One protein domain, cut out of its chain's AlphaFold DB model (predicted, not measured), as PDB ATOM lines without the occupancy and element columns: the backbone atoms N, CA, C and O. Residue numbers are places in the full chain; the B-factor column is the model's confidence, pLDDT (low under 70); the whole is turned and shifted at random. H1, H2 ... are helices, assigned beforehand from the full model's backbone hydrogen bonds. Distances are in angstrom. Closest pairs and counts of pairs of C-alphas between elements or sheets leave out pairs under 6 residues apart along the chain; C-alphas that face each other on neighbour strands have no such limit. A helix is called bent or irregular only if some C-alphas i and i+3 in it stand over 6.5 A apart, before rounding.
ATOM      1  N   SER A 196     102.168  69.658 125.128       88.69
ATOM      2  CA  SER A 196     100.760  70.082 125.116       88.69
ATOM      3  C   SER A 196     100.535  71.425 124.427       88.69
ATOM      4  O   SER A 196      99.434  71.684 123.946       88.69
ATOM      5  N   VAL A 197     101.568  72.265 124.344       86.38
ATOM      6  CA  VAL A 197     101.478  73.575 123.710       86.38
ATOM      7  C   VAL A 197     100.996  73.496 122.269       86.38
ATOM      8  O   VAL A 197     100.200  74.327 121.863       86.38
ATOM      9  N   TYR A 198     101.394  72.477 121.506       89.19
ATOM     10  CA  TYR A 198     101.018  72.347 120.103       89.19
ATOM     11  C   TYR A 198      99.494  72.239 119.926       89.19
ATOM     12  O   TYR A 198      98.974  72.534 118.856       89.19
ATOM     13  N   LEU A 199      98.776  71.892 120.998       89.19
ATOM     14  CA  LEU A 199      97.318  71.791 121.066       89.19
ATOM     15  C   LEU A 199      96.639  73.115 121.464       89.19
ATOM     16  O   LEU A 199      95.418  73.169 121.610       89.19
ATOM     17  N   HIS A 200      97.408  74.183 121.682       86.94
ATOM     18  CA  HIS A 200      96.884  75.486 122.066       86.94
ATOM     19  C   HIS A 200      96.060  76.113 120.931       86.94
ATOM     20  O   HIS A 200      96.444  76.096 119.765       86.94
ATOM     21  N   LYS A 201      94.957  76.782 121.282       84.62
ATOM     22  CA  LYS A 201      94.026  77.407 120.319       84.62
ATOM     23  C   LYS A 201      94.639  78.483 119.408       84.62
ATOM     24  O   LYS A 201      94.013  78.871 118.431       84.62
ATOM     25  N   ALA A 202      95.817  79.010 119.748       83.81
ATOM     26  CA  ALA A 202      96.501  80.023 118.936       83.81
ATOM     27  C   ALA A 202      97.039  79.457 117.611       83.81
ATOM     28  O   ALA A 202      97.237  80.220 116.670       83.81
ATOM     29  N   TYR A 203      97.265  78.144 117.523       83.44
ATOM     30  CA  TYR A 203      97.705  77.487 116.295       83.44
ATOM     31  C   TYR A 203      96.508  77.351 115.338       83.44
ATOM     32  O   TYR A 203      95.684  76.454 115.494       83.44
ATOM     33  N   GLN A 204      96.397  78.267 114.367       63.47
ATOM     34  CA  GLN A 204      95.220  78.440 113.494       63.47
ATOM     35  C   GLN A 204      94.828  77.182 112.697       63.47
ATOM     36  O   GLN A 204      93.643  76.948 112.477       63.47
ATOM     37  N   GLU A 205      95.804  76.356 112.309       69.88
ATOM     38  CA  GLU A 205      95.582  75.087 111.597       69.88
ATOM     39  C   GLU A 205      95.582  73.849 112.513       69.88
ATOM     40  O   GLU A 205      95.542  72.735 112.006       69.88
ATOM     41  N   GLY A 206      95.636  74.035 113.839       70.06
ATOM     42  CA  GLY A 206      95.508  73.005 114.877       70.06
ATOM     43  C   GLY A 206      96.376  71.750 114.700       70.06
ATOM     44  O   GLY A 206      96.033  70.841 113.947       70.06
ATOM     45  N   VAL A 207      97.447  71.603 115.487       86.56
ATOM     46  CA  VAL A 207      98.160  70.315 115.550       86.56
ATOM     47  C   VAL A 207      97.260  69.272 116.217       86.56
ATOM     48  O   VAL A 207      96.716  69.501 117.298       86.56
ATOM     49  N   SER A 208      97.126  68.093 115.606       90.62
ATOM     50  CA  SER A 208      96.316  67.019 116.187       90.62
ATOM     51  C   SER A 208      96.967  66.412 117.441       90.62
ATOM     52  O   SER A 208      98.176  66.160 117.474       90.62
ATOM     53  N   LEU A 209      96.150  66.080 118.451       91.56
ATOM     54  CA  LEU A 209      96.602  65.331 119.633       91.56
ATOM     55  C   LEU A 209      97.261  64.004 119.239       91.56
ATOM     56  O   LEU A 209      98.290  63.642 119.804       91.56
ATOM     57  N   SER A 210      96.709  63.313 118.237       92.19
ATOM     58  CA  SER A 210      97.267  62.052 117.743       92.19
ATOM     59  C   SER A 210      98.706  62.220 117.255       92.19
ATOM     60  O   SER A 210      99.552  61.393 117.580       92.19
ATOM     61  N   SER A 211      99.009  63.297 116.523       91.88
ATOM     62  CA  SER A 211     100.365  63.567 116.029       91.88
ATOM     63  C   SER A 211     101.356  63.766 117.178       91.88
ATOM     64  O   SER A 211     102.442  63.189 117.160       91.88
ATOM     65  N   VAL A 212     100.973  64.538 118.200       93.88
ATOM     66  CA  VAL A 212     101.813  64.791 119.386       93.88
ATOM     67  C   VAL A 212     102.040  63.505 120.185       93.88
ATOM     68  O   VAL A 212     103.166  63.217 120.591       93.88
ATOM     69  N   VAL A 213     100.992  62.699 120.380       94.31
ATOM     70  CA  VAL A 213     101.073  61.421 121.102       94.31
ATOM     71  C   VAL A 213     101.964  60.418 120.367       94.31
ATOM     72  O   VAL A 213     102.770  59.752 121.012       94.31
ATOM     73  N   GLU A 214     101.887  60.324 119.039       92.81
ATOM     74  CA  GLU A 214     102.768  59.440 118.259       92.81
ATOM     75  C   GLU A 214     104.250  59.809 118.406       92.81
ATOM     76  O   GLU A 214     105.102  58.934 118.582       92.81
ATOM     77  N   ILE A 215     104.567  61.107 118.423       95.56
ATOM     78  CA  ILE A 215     105.934  61.574 118.685       95.56
ATOM     79  C   ILE A 215     106.357  61.216 120.119       95.56
ATOM     80  O   ILE A 215     107.469  60.730 120.334       95.56
ATOM     81  N   LEU A 216     105.468  61.397 121.102       95.38
ATOM     82  CA  LEU A 216     105.727  61.027 122.496       95.38
ATOM     83  C   LEU A 216     106.001  59.531 122.670       95.38
ATOM     84  O   LEU A 216     106.935  59.184 123.395       95.38
ATOM     85  N   LYS A 217     105.251  58.657 121.985       95.19
ATOM     86  CA  LYS A 217     105.489  57.206 122.006       95.19
ATOM     87  C   LYS A 217     106.916  56.878 121.592       95.19
ATOM     88  O   LYS A 217     107.618  56.148 122.291       95.19
ATOM     89  N   TYR A 218     107.367  57.470 120.486       94.75
ATOM     90  CA  TYR A 218     108.730  57.292 119.995       94.75
ATOM     91  C   TYR A 218     109.763  57.793 121.007       94.75
ATOM     92  O   TYR A 218     110.648  57.050 121.432       94.75
ATOM     93  N   VAL A 219     109.621  59.047 121.429       95.12
ATOM     94  CA  VAL A 219     110.577  59.756 122.280       95.12
ATOM     95  C   VAL A 219     110.705  59.136 123.672       95.12
ATOM     96  O   VAL A 219     111.813  59.052 124.205       95.12
ATOM     97  N   LYS A 220     109.597  58.685 124.264       94.62
ATOM     98  CA  LYS A 220     109.567  58.124 125.623       94.62
ATOM     99  C   LYS A 220     109.629  56.601 125.658       94.62
ATOM    100  O   LYS A 220     109.817  56.052 126.736       94.62
ATOM    101  N   SER A 221     109.566  55.941 124.498       92.62
ATOM    102  CA  SER A 221     109.509  54.476 124.386       92.62
ATOM    103  C   SER A 221     108.395  53.875 125.250       92.62
ATOM    104  O   SER A 221     108.578  52.845 125.889       92.62
ATOM    105  N   GLU A 222     107.251  54.556 125.291       94.56
ATOM    106  CA  GLU A 222     106.056  54.166 126.040       94.56
ATOM    107  C   GLU A 222     104.906  54.039 125.040       94.56
ATOM    108  O   GLU A 222     104.712  54.922 124.208       94.56
ATOM    109  N   SER A 223     104.175  52.929 125.078       92.25
ATOM    110  CA  SER A 223     103.073  52.653 124.149       92.25
ATOM    111  C   SER A 223     101.705  52.967 124.751       92.25
ATOM    112  O   SER A 223     100.747  53.171 124.000       92.25
ATOM    113  N   ASP A 224     101.622  53.036 126.081       95.44
ATOM    114  CA  ASP A 224     100.414  53.359 126.829       95.44
ATOM    115  C   ASP A 224     100.048  54.841 126.648       95.44
ATOM    116  O   ASP A 224     100.693  55.754 127.176       95.44
ATOM    117  N   VAL A 225      99.003  55.072 125.853       94.69
ATOM    118  CA  VAL A 225      98.522  56.413 125.502       94.69
ATOM    119  C   VAL A 225      98.033  57.169 126.735       94.69
ATOM    120  O   VAL A 225      98.290  58.370 126.832       94.69
ATOM    121  N   ASP A 226      97.391  56.489 127.684       94.88
ATOM    122  CA  ASP A 226      96.841  57.126 128.880       94.88
ATOM    123  C   ASP A 226      97.975  57.609 129.783       94.88
ATOM    124  O   ASP A 226      97.978  58.759 130.220       94.88
ATOM    125  N   LYS A 227      99.023  56.795 129.972       95.69
ATOM    126  CA  LYS A 227     100.225  57.233 130.706       95.69
ATOM    127  C   LYS A 227     100.915  58.417 130.044       95.69
ATOM    128  O   LYS A 227     101.357  59.335 130.740       95.69
ATOM    129  N   LEU A 228     101.041  58.403 128.716       94.94
ATOM    130  CA  LEU A 228     101.645  59.513 127.979       94.94
ATOM    131  C   LEU A 228     100.829  60.796 128.137       94.94
ATOM    132  O   LEU A 228     101.399  61.859 128.400       94.94
ATOM    133  N   PHE A 229      99.507  60.693 128.006       92.94
ATOM    134  CA  PHE A 229      98.602  61.817 128.177       92.94
ATOM    135  C   PHE A 229      98.686  62.374 129.600       92.94
ATOM    136  O   PHE A 229      98.934  63.565 129.780       92.94
ATOM    137  N   ASP A 230      98.559  61.518 130.609       93.56
ATOM    138  CA  ASP A 230      98.527  61.900 132.022       93.56
ATOM    139  C   ASP A 230      99.827  62.554 132.481       93.56
ATOM    140  O   ASP A 230      99.802  63.497 133.272       93.56
ATOM    141  N   LYS A 231     100.964  62.073 131.970       92.94
ATOM    142  CA  LYS A 231     102.288  62.536 132.387       92.94
ATOM    143  C   LYS A 231     102.783  63.757 131.615       92.94
ATOM    144  O   LYS A 231     103.460  64.591 132.211       92.94
ATOM    145  N   TYR A 232     102.500  63.853 130.315       91.81
ATOM    146  CA  TYR A 232     103.128  64.853 129.436       91.81
ATOM    147  C   TYR A 232     102.151  65.851 128.806       91.81
ATOM    148  O   TYR A 232     102.596  66.879 128.303       91.81
ATOM    149  N   ILE A 233     100.843  65.569 128.808       91.44
ATOM    150  CA  ILE A 233      99.834  66.436 128.180       91.44
ATOM    151  C   ILE A 233      98.920  67.079 129.224       91.44
ATOM    152  O   ILE A 233      98.846  68.304 129.302       91.44
ATOM    153  N   ARG A 234      98.248  66.267 130.050       89.56
ATOM    154  CA  ARG A 234      97.261  66.708 131.048       89.56
ATOM    155  C   ARG A 234      97.776  67.797 132.003       89.56
ATOM    156  O   ARG A 234      96.995  68.715 132.256       89.56
ATOM    157  N   PRO A 235      99.024  67.757 132.520       87.31
ATOM    158  CA  PRO A 235      99.487  68.761 133.480       87.31
ATOM    159  C   PRO A 235      99.528  70.174 132.893       87.31
ATOM    160  O   PRO A 235      99.272  71.146 133.602       87.31
ATOM    161  N   ASP A 236      99.810  70.278 131.591       82.50
ATOM    162  CA  ASP A 236     100.111  71.552 130.942       82.50
ATOM    163  C   ASP A 236      99.033  72.029 129.956       82.50
ATOM    164  O   ASP A 236      98.975  73.213 129.628       82.50
ATOM    165  N   ILE A 237      98.147  71.145 129.480       80.88
ATOM    166  CA  ILE A 237      97.126  71.511 128.480       80.88
ATOM    167  C   ILE A 237      96.138  72.565 129.005       80.88
ATOM    168  O   ILE A 237      95.665  73.404 128.244       80.88
ATOM    169  N   PHE A 238      95.863  72.556 130.313       70.50
ATOM    170  CA  PHE A 238      94.955  73.505 130.967       70.50
ATOM    171  C   PHE A 238      95.673  74.715 131.583       70.50
ATOM    172  O   PHE A 238      95.026  75.719 131.883       70.50
ATOM    173  N   SER A 239      96.998  74.639 131.768       66.62
ATOM    174  CA  SER A 239      97.822  75.741 132.286       66.62
ATOM    175  C   SER A 239      98.350  76.659 131.174       66.62
ATOM    176  O   SER A 239      98.738  77.795 131.444       66.62
ATOM    177  N   ALA A 240      98.288  76.220 129.913       61.59
ATOM    178  CA  ALA A 240      98.632  76.991 128.721       61.59
ATOM    179  C   ALA A 240      97.581  78.069 128.372       61.59
ATOM    180  O   ALA A 240      97.101  78.128 127.248       61.59
ATOM    181  N   GLN A 241      97.173  78.925 129.314       64.56
ATOM    182  CA  GLN A 241      96.200  79.994 129.024       64.56
ATOM    183  C   GLN A 241      96.792  81.133 128.176       64.56
ATOM    184  O   GLN A 241      96.056  81.809 127.457       64.56
ATOM    185  N   SER A 242      98.112  81.329 128.250       78.00
ATOM    186  CA  SER A 242      98.876  82.288 127.447       78.00
ATOM    187  C   SER A 242      99.934  81.541 126.639       78.00
ATOM    188  O   SER A 242     100.747  80.792 127.188       78.00
ATOM    189  N   ILE A 243      99.935  81.775 125.327       79.94
ATOM    190  CA  ILE A 243     100.949  81.229 124.421       79.94
ATOM    191  C   ILE A 243     102.323  81.873 124.683       79.94
ATOM    192  O   ILE A 243     103.361  81.248 124.484       79.94
ATOM    193  N   GLU A 244     102.337  83.101 125.197       80.88
ATOM    194  CA  GLU A 244     103.535  83.858 125.559       80.88
ATOM    195  C   GLU A 244     104.298  83.179 126.698       80.88
ATOM    196  O   GLU A 244     105.494  82.931 126.558       80.88
ATOM    197  N   SER A 245     103.605  82.780 127.771       79.44
ATOM    198  CA  SER A 245     104.228  82.079 128.905       79.44
ATOM    199  C   SER A 245     104.910  80.775 128.480       79.44
ATOM    200  O   SER A 245     105.975  80.419 128.996       79.44
ATOM    201  N   TYR A 246     104.341  80.073 127.496       79.75
ATOM    202  CA  TYR A 246     104.994  78.912 126.909       79.75
ATOM    203  C   TYR A 246     106.307  79.285 126.216       79.75
ATOM    204  O   TYR A 246     107.338  78.682 126.528       79.75
ATOM    205  N   PHE A 247     106.280  80.270 125.309       80.38
ATOM    206  CA  PHE A 247     107.480  80.706 124.594       80.38
ATOM    207  C   PHE A 247     108.571  81.143 125.563       80.38
ATOM    208  O   PHE A 247     109.733  80.799 125.361       80.38
ATOM    209  N   ASP A 248     108.213  81.819 126.649       79.06
ATOM    210  CA  ASP A 248     109.173  82.245 127.661       79.06
ATOM    211  C   ASP A 248     109.796  81.030 128.378       79.06
ATOM    212  O   ASP A 248     111.011  80.983 128.559       79.06
ATOM    213  N   SER A 249     109.003  79.985 128.656       78.94
ATOM    214  CA  SER A 249     109.464  78.743 129.301       78.94
ATOM    215  C   SER A 249     110.213  77.753 128.393       78.94
ATOM    216  O   SER A 249     110.815  76.800 128.893       78.94
ATOM    217  N   MET A 250     110.176  77.935 127.069       82.56
ATOM    218  CA  MET A 250     110.821  77.010 126.133       82.56
ATOM    219  C   MET A 250     112.360  77.152 126.200       82.56
ATOM    220  O   MET A 250     112.874  78.276 126.169       82.56
ATOM    221  N   PRO A 251     113.127  76.044 126.242       84.75
ATOM    222  CA  PRO A 251     114.587  76.110 126.227       84.75
ATOM    223  C   PRO A 251     115.133  76.801 124.970       84.75
ATOM    224  O   PRO A 251     114.654  76.540 123.865       84.75
ATOM    225  N   THR A 252     116.189  77.610 125.111       81.62
ATOM    226  CA  THR A 252     116.892  78.279 123.991       81.62
ATOM    227  C   THR A 252     117.262  77.322 122.862       81.62
ATOM    228  O   THR A 252     117.071  77.626 121.690       81.62
ATOM    229  N   ARG A 253     117.708  76.112 123.198       85.19
ATOM    230  CA  ARG A 253     118.056  75.102 122.196       85.19
ATOM    231  C   ARG A 253     116.856  74.633 121.366       85.19
ATOM    232  O   ARG A 253     116.971  74.481 120.158       85.19
ATOM    233  N   SER A 254     115.695  74.429 121.994       88.50
ATOM    234  CA  SER A 254     114.455  74.073 121.285       88.50
ATOM    235  C   SER A 254     114.000  75.206 120.369       88.50
ATOM    236  O   SER A 254     113.665  74.976 119.212       88.50
ATOM    237  N   LYS A 255     114.066  76.441 120.872       86.25
ATOM    238  CA  LYS A 255     113.764  77.666 120.124       86.25
ATOM    239  C   LYS A 255     114.596  77.767 118.847       86.25
ATOM    240  O   LYS A 255     114.046  77.924 117.759       86.25
ATOM    241  N   ASN A 256     115.909  77.625 118.987       86.31
ATOM    242  CA  ASN A 256     116.861  77.706 117.888       86.31
ATOM    243  C   ASN A 256     116.675  76.561 116.886       86.31
ATOM    244  O   ASN A 256     116.626  76.822 115.688       86.31
ATOM    245  N   ALA A 257     116.485  75.323 117.353       89.44
ATOM    246  CA  ALA A 257     116.206  74.178 116.485       89.44
ATOM    247  C   ALA A 257     114.911  74.358 115.670       89.44
ATOM    248  O   ALA A 257     114.877  74.052 114.477       89.44
ATOM    249  N   ILE A 258     113.850  74.888 116.291       91.00
ATOM    250  CA  ILE A 258     112.588  75.181 115.607       91.00
ATOM    251  C   ILE A 258     112.785  76.310 114.588       91.00
ATOM    252  O   ILE A 258     112.411  76.156 113.430       91.00
ATOM    253  N   LEU A 259     113.401  77.432 114.967       88.94
ATOM    254  CA  LEU A 259     113.625  78.544 114.039       88.94
ATOM    255  C   LEU A 259     114.557  78.154 112.882       88.94
ATOM    256  O   LEU A 259     114.283  78.531 111.748       88.94
ATOM    257  N   ALA A 260     115.586  77.337 113.118       88.81
ATOM    258  CA  ALA A 260     116.440  76.788 112.059       88.81
ATOM    259  C   ALA A 260     115.663  75.928 111.064       88.81
ATOM    260  O   ALA A 260     115.953  75.907 109.867       88.81
ATOM    261  N   LEU A 261     114.639  75.233 111.548       89.75
ATOM    262  CA  LEU A 261     113.775  74.433 110.705       89.75
ATOM    263  C   LEU A 261     112.857  75.306 109.841       89.75
ATOM    264  O   LEU A 261     112.846  75.134 108.621       89.75
ATOM    265  N   ILE A 262     112.103  76.217 110.470       89.38
ATOM    266  CA  ILE A 262     110.956  76.887 109.838       89.38
ATOM    267  C   ILE A 262     111.203  78.342 109.431       89.38
ATOM    268  O   ILE A 262     110.468  78.863 108.598       89.38
ATOM    269  N   ALA A 263     112.178  79.038 110.013       88.19
ATOM    270  CA  ALA A 263     112.451  80.451 109.746       88.19
ATOM    271  C   ALA A 263     113.933  80.828 109.993       88.19
ATOM    272  O   ALA A 263     114.203  81.669 110.854       88.19
ATOM    273  N   PRO A 264     114.894  80.272 109.218       84.50
ATOM    274  CA  PRO A 264     116.338  80.459 109.431       84.50
ATOM    275  C   PRO A 264     116.777  81.918 109.594       84.50
ATOM    276  O   PRO A 264     117.573  82.237 110.471       84.50
ATOM    277  N   ARG A 265     116.182  82.820 108.802       83.44
ATOM    278  CA  ARG A 265     116.455  84.270 108.810       83.44
ATOM    279  C   ARG A 265     116.144  84.980 110.132       83.44
ATOM    280  O   ARG A 265     116.490  86.143 110.283       83.44
ATOM    281  N   LEU A 266     115.388  84.337 111.022       84.12
ATOM    282  CA  LEU A 266     115.018  84.886 112.327       84.12
ATOM    283  C   LEU A 266     115.941  84.388 113.448       84.12
ATOM    284  O   LEU A 266     115.749  84.774 114.604       84.12
ATOM    285  N   ILE A 267     116.925  83.541 113.139       78.31
ATOM    286  CA  ILE A 267     118.000  83.223 114.077       78.31
ATOM    287  C   ILE A 267     118.921  84.436 114.137       78.31
ATOM    288  O   ILE A 267     119.414  84.875 113.105       78.31
ATOM    289  N   ASP A 268     119.149  84.968 115.335       66.69
ATOM    290  CA  ASP A 268     120.066  86.086 115.536       66.69
ATOM    291  C   ASP A 268     121.163  85.698 116.541       66.69
ATOM    292  O   ASP A 268     120.853  85.415 117.703       66.69
ATOM    293  N   PRO A 269     122.440  85.649 116.116       52.81
ATOM    294  CA  PRO A 269     123.570  85.413 117.004       52.81
ATOM    295  C   PRO A 269     124.076  86.661 117.744       52.81
ATOM    296  O   PRO A 269     124.945  86.555 118.594       52.81
ATOM    297  N   SER A 270     123.616  87.872 117.458       50.00
ATOM    298  CA  SER A 270     124.189  89.087 118.060       50.00
ATOM    299  C   SER A 270     123.856  89.271 119.554       50.00
ATOM    300  O   SER A 270     124.325  90.219 120.182       50.00
ATOM    301  N   ILE A 278     115.630  85.430 126.321       50.53
ATOM    302  CA  ILE A 278     115.213  85.725 124.950       50.53
ATOM    303  C   ILE A 278     113.894  86.493 125.061       50.53
ATOM    304  O   ILE A 278     112.859  85.884 125.337       50.53
ATOM    305  N   VAL A 279     113.915  87.808 124.850       50.66
ATOM    306  CA  VAL A 279     112.686  88.575 124.640       50.66
ATOM    307  C   VAL A 279     112.163  88.153 123.273       50.66
ATOM    308  O   VAL A 279     112.670  88.571 122.236       50.66
ATOM    309  N   TRP A 280     111.201  87.232 123.274       59.72
ATOM    310  CA  TRP A 280     110.557  86.754 122.058       59.72
ATOM    311  C   TRP A 280     109.769  87.886 121.413       59.72
ATOM    312  O   TRP A 280     108.685  88.245 121.878       59.72
ATOM    313  N   ASP A 281     110.317  88.429 120.331       70.75
ATOM    314  CA  ASP A 281     109.631  89.424 119.528       70.75
ATOM    315  C   ASP A 281     108.453  88.796 118.750       70.75
ATOM    316  O   ASP A 281     108.448  87.594 118.443       70.75
ATOM    317  N   PRO A 282     107.412  89.590 118.436       78.81
ATOM    318  CA  PRO A 282     106.237  89.106 117.717       78.81
ATOM    319  C   PRO A 282     106.541  88.314 116.426       78.81
ATOM    320  O   PRO A 282     105.919  87.265 116.249       78.81
ATOM    321  N   PRO A 283     107.521  88.699 115.574       85.06
ATOM    322  CA  PRO A 283     107.812  87.980 114.330       85.06
ATOM    323  C   PRO A 283     108.208  86.512 114.520       85.06
ATOM    324  O   PRO A 283     107.791  85.651 113.742       85.06
ATOM    325  N   ARG A 284     109.001  86.188 115.551       85.25
ATOM    326  CA  ARG A 284     109.393  84.796 115.825       85.25
ATOM    327  C   ARG A 284     108.225  83.980 116.357       85.25
ATOM    328  O   ARG A 284     108.033  82.842 115.925       85.25
ATOM    329  N   ARG A 285     107.442  84.555 117.281       85.94
ATOM    330  CA  ARG A 285     106.249  83.895 117.840       85.94
ATOM    331  C   ARG A 285     105.268  83.563 116.720       85.94
ATOM    332  O   ARG A 285     104.827  82.423 116.612       85.94
ATOM    333  N   GLU A 286     104.997  84.530 115.851       87.75
ATOM    334  CA  GLU A 286     104.108  84.370 114.704       87.75
ATOM    335  C   GLU A 286     104.617  83.316 113.713       87.75
ATOM    336  O   GLU A 286     103.834  82.490 113.240       87.75
ATOM    337  N   ALA A 287     105.927  83.263 113.450       89.06
ATOM    338  CA  ALA A 287     106.513  82.219 112.611       89.06
ATOM    339  C   ALA A 287     106.272  80.812 113.185       89.06
ATOM    340  O   ALA A 287     105.854  79.920 112.450       89.06
ATOM    341  N   ILE A 288     106.477  80.604 114.493       88.50
ATOM    342  CA  ILE A 288     106.210  79.301 115.127       88.50
ATOM    343  C   ILE A 288     104.719  78.976 115.129       88.50
ATOM    344  O   ILE A 288     104.348  77.840 114.837       88.50
ATOM    345  N   ILE A 289     103.861  79.949 115.437       88.44
ATOM    346  CA  ILE A 289     102.409  79.747 115.462       88.44
ATOM    347  C   ILE A 289     101.889  79.355 114.074       88.44
ATOM    348  O   ILE A 289     101.153  78.380 113.944       88.44
ATOM    349  N   SER A 290     102.312  80.067 113.032       89.94
ATOM    350  CA  SER A 290     101.864  79.816 111.657       89.94
ATOM    351  C   SER A 290     102.439  78.538 111.038       89.94
ATOM    352  O   SER A 290     101.877  78.033 110.073       89.94
ATOM    353  N   ARG A 291     103.542  77.990 111.572       91.19
ATOM    354  CA  ARG A 291     104.258  76.835 110.985       91.19
ATOM    355  C   ARG A 291     104.403  75.646 111.932       91.19
ATOM    356  O   ARG A 291     105.224  74.765 111.697       91.19
ATOM    357  N   ALA A 292     103.600  75.569 112.988       90.62
ATOM    358  CA  ALA A 292     103.673  74.477 113.962       90.62
ATOM    359  C   ALA A 292     103.475  73.087 113.340       90.62
ATOM    360  O   ALA A 292     104.188  72.149 113.696       90.62
ATOM    361  N   ASN A 293     102.575  72.965 112.359       89.81
ATOM    362  CA  ASN A 293     102.389  71.723 111.608       89.81
ATOM    363  C   ASN A 293     103.671  71.292 110.874       89.81
ATOM    364  O   ASN A 293     103.962  70.100 110.831       89.81
ATOM    365  N   GLN A 294     104.485  72.233 110.379       90.94
ATOM    366  CA  GLN A 294     105.778  71.914 109.756       90.94
ATOM    367  C   GLN A 294     106.769  71.351 110.781       90.94
ATOM    368  O   GLN A 294     107.488  70.404 110.476       90.94
ATOM    369  N   VAL A 295     106.777  71.874 112.012       92.19
ATOM    370  CA  VAL A 295     107.622  71.358 113.107       92.19
ATOM    371  C   VAL A 295     107.249  69.917 113.460       92.19
ATOM    372  O   VAL A 295     108.117  69.056 113.591       92.19
ATOM    373  N   ILE A 296     105.951  69.644 113.571       92.69
ATOM    374  CA  ILE A 296     105.425  68.312 113.891       92.69
ATOM    375  C   ILE A 296     105.685  67.332 112.747       92.69
ATOM    376  O   ILE A 296     106.148  66.218 112.996       92.69
ATOM    377  N   ALA A 297     105.476  67.761 111.502       90.06
ATOM    378  CA  ALA A 297     105.822  66.973 110.327       90.06
ATOM    379  C   ALA A 297     107.324  66.647 110.296       90.06
ATOM    380  O   ALA A 297     107.694  65.513 110.015       90.06
ATOM    381  N   ALA A 298     108.195  67.592 110.665       90.69
ATOM    382  CA  ALA A 298     109.637  67.355 110.739       90.69
ATOM    383  C   ALA A 298     110.002  66.273 111.753       90.69
ATOM    384  O   ALA A 298     110.783  65.370 111.453       90.69
TER     385      ALA A 298
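AT A GLANCE: This is residues 196 to 270 and 278 to 298 of the 353 residues of an uncharacterized protein of Synechococcus sp. (strain JA-3-3Ab) (UniProt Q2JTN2). Two groups of crossed helices form an elongated domain: H2 and H3, with the very short H1 packing on H3, make one group, and H5, with H6 and H7 both packing on it, makes the other. H1 and H7 have the centres nearest the middle, and H4, which touches no helix, is near H1 of the first group and H6 of the second. The printed part has 96 residues with seven named helices, H1 to H7 in order along the chain, and no named strand; the class is all helix. It is compact, with a radius of gyration of the C-alphas of 13.8 A, and spans 43 by 26 by 23 A.

IN THESE COORDINATES: Find C-alpha 196 at (100.760, 70.082, 125.116), where H1, residues 196 to 199, begins. Read on to H2, residues 209 to 220, 16.0 A long, and to H3, residues 225 to 237, 15.5 A. H3 is irregular, but only just: C-alphas 232 and 235 are 6.7 A apart. H4 is residues 243 to 249. H5, residues 252 to 262, begins with C-alpha 252 at (116.892, 78.279, 123.991) and is 15.4 A long. After the cut come H6, residues 282 to 290, 11.9 A, and H7, residues 292 to 298, which ends with C-alpha 298 at (109.637, 67.355, 110.739).

HOW THE PARTS SIT: Start at H1, which touches residues 232 to 237 of H3; the closest C-alphas, of Ser 196 and Ile 233, are 4.9 A apart. H1 only just touches H2, with 3 pairs of C-alphas within 8 A, the closest those of Leu 199 and Leu 209 at 6.7 A. H2 and H3 touch, closest at the C-alphas of Leu 216 and Leu 228, 7.0 A, opposite ways at a steep tilt of 69 degrees, only just short of perpendicular. H4 is close to but not clearly touching H1, with the C-alphas of Val 197 and Tyr 246 closest at 7.1 A. H5 touches H6, closest at the C-alphas of Ile 262 and Ala 287, 7.5 A, the same way at a steep tilt of 64 degrees. H5 touches H7, closest at the C-alphas of Ile 258 and Val 295, 6.7 A, about perpendicular at 85 degrees. H6 and H7 meet only through their link. Every O i to N i+4 pair is within hydrogen-bond range in H2, H4, H5, H6 and H7, and 6 of 9 in H3; H1 is too short for such a pair.

THE WHOLE: Look for the two C-alphas farthest apart at Asp 224 and Ser 270, 43.8 A. Residues 271 to 277 are not printed, and C-alphas 270 and 278 are 11.8 A apart across this cut. Of the links that are printed whole, none is long. The mean pLDDT of the printed part is 84.6; residues 204 to 205, 239 to 241, 268 to 270 and 278 to 280 are under 70.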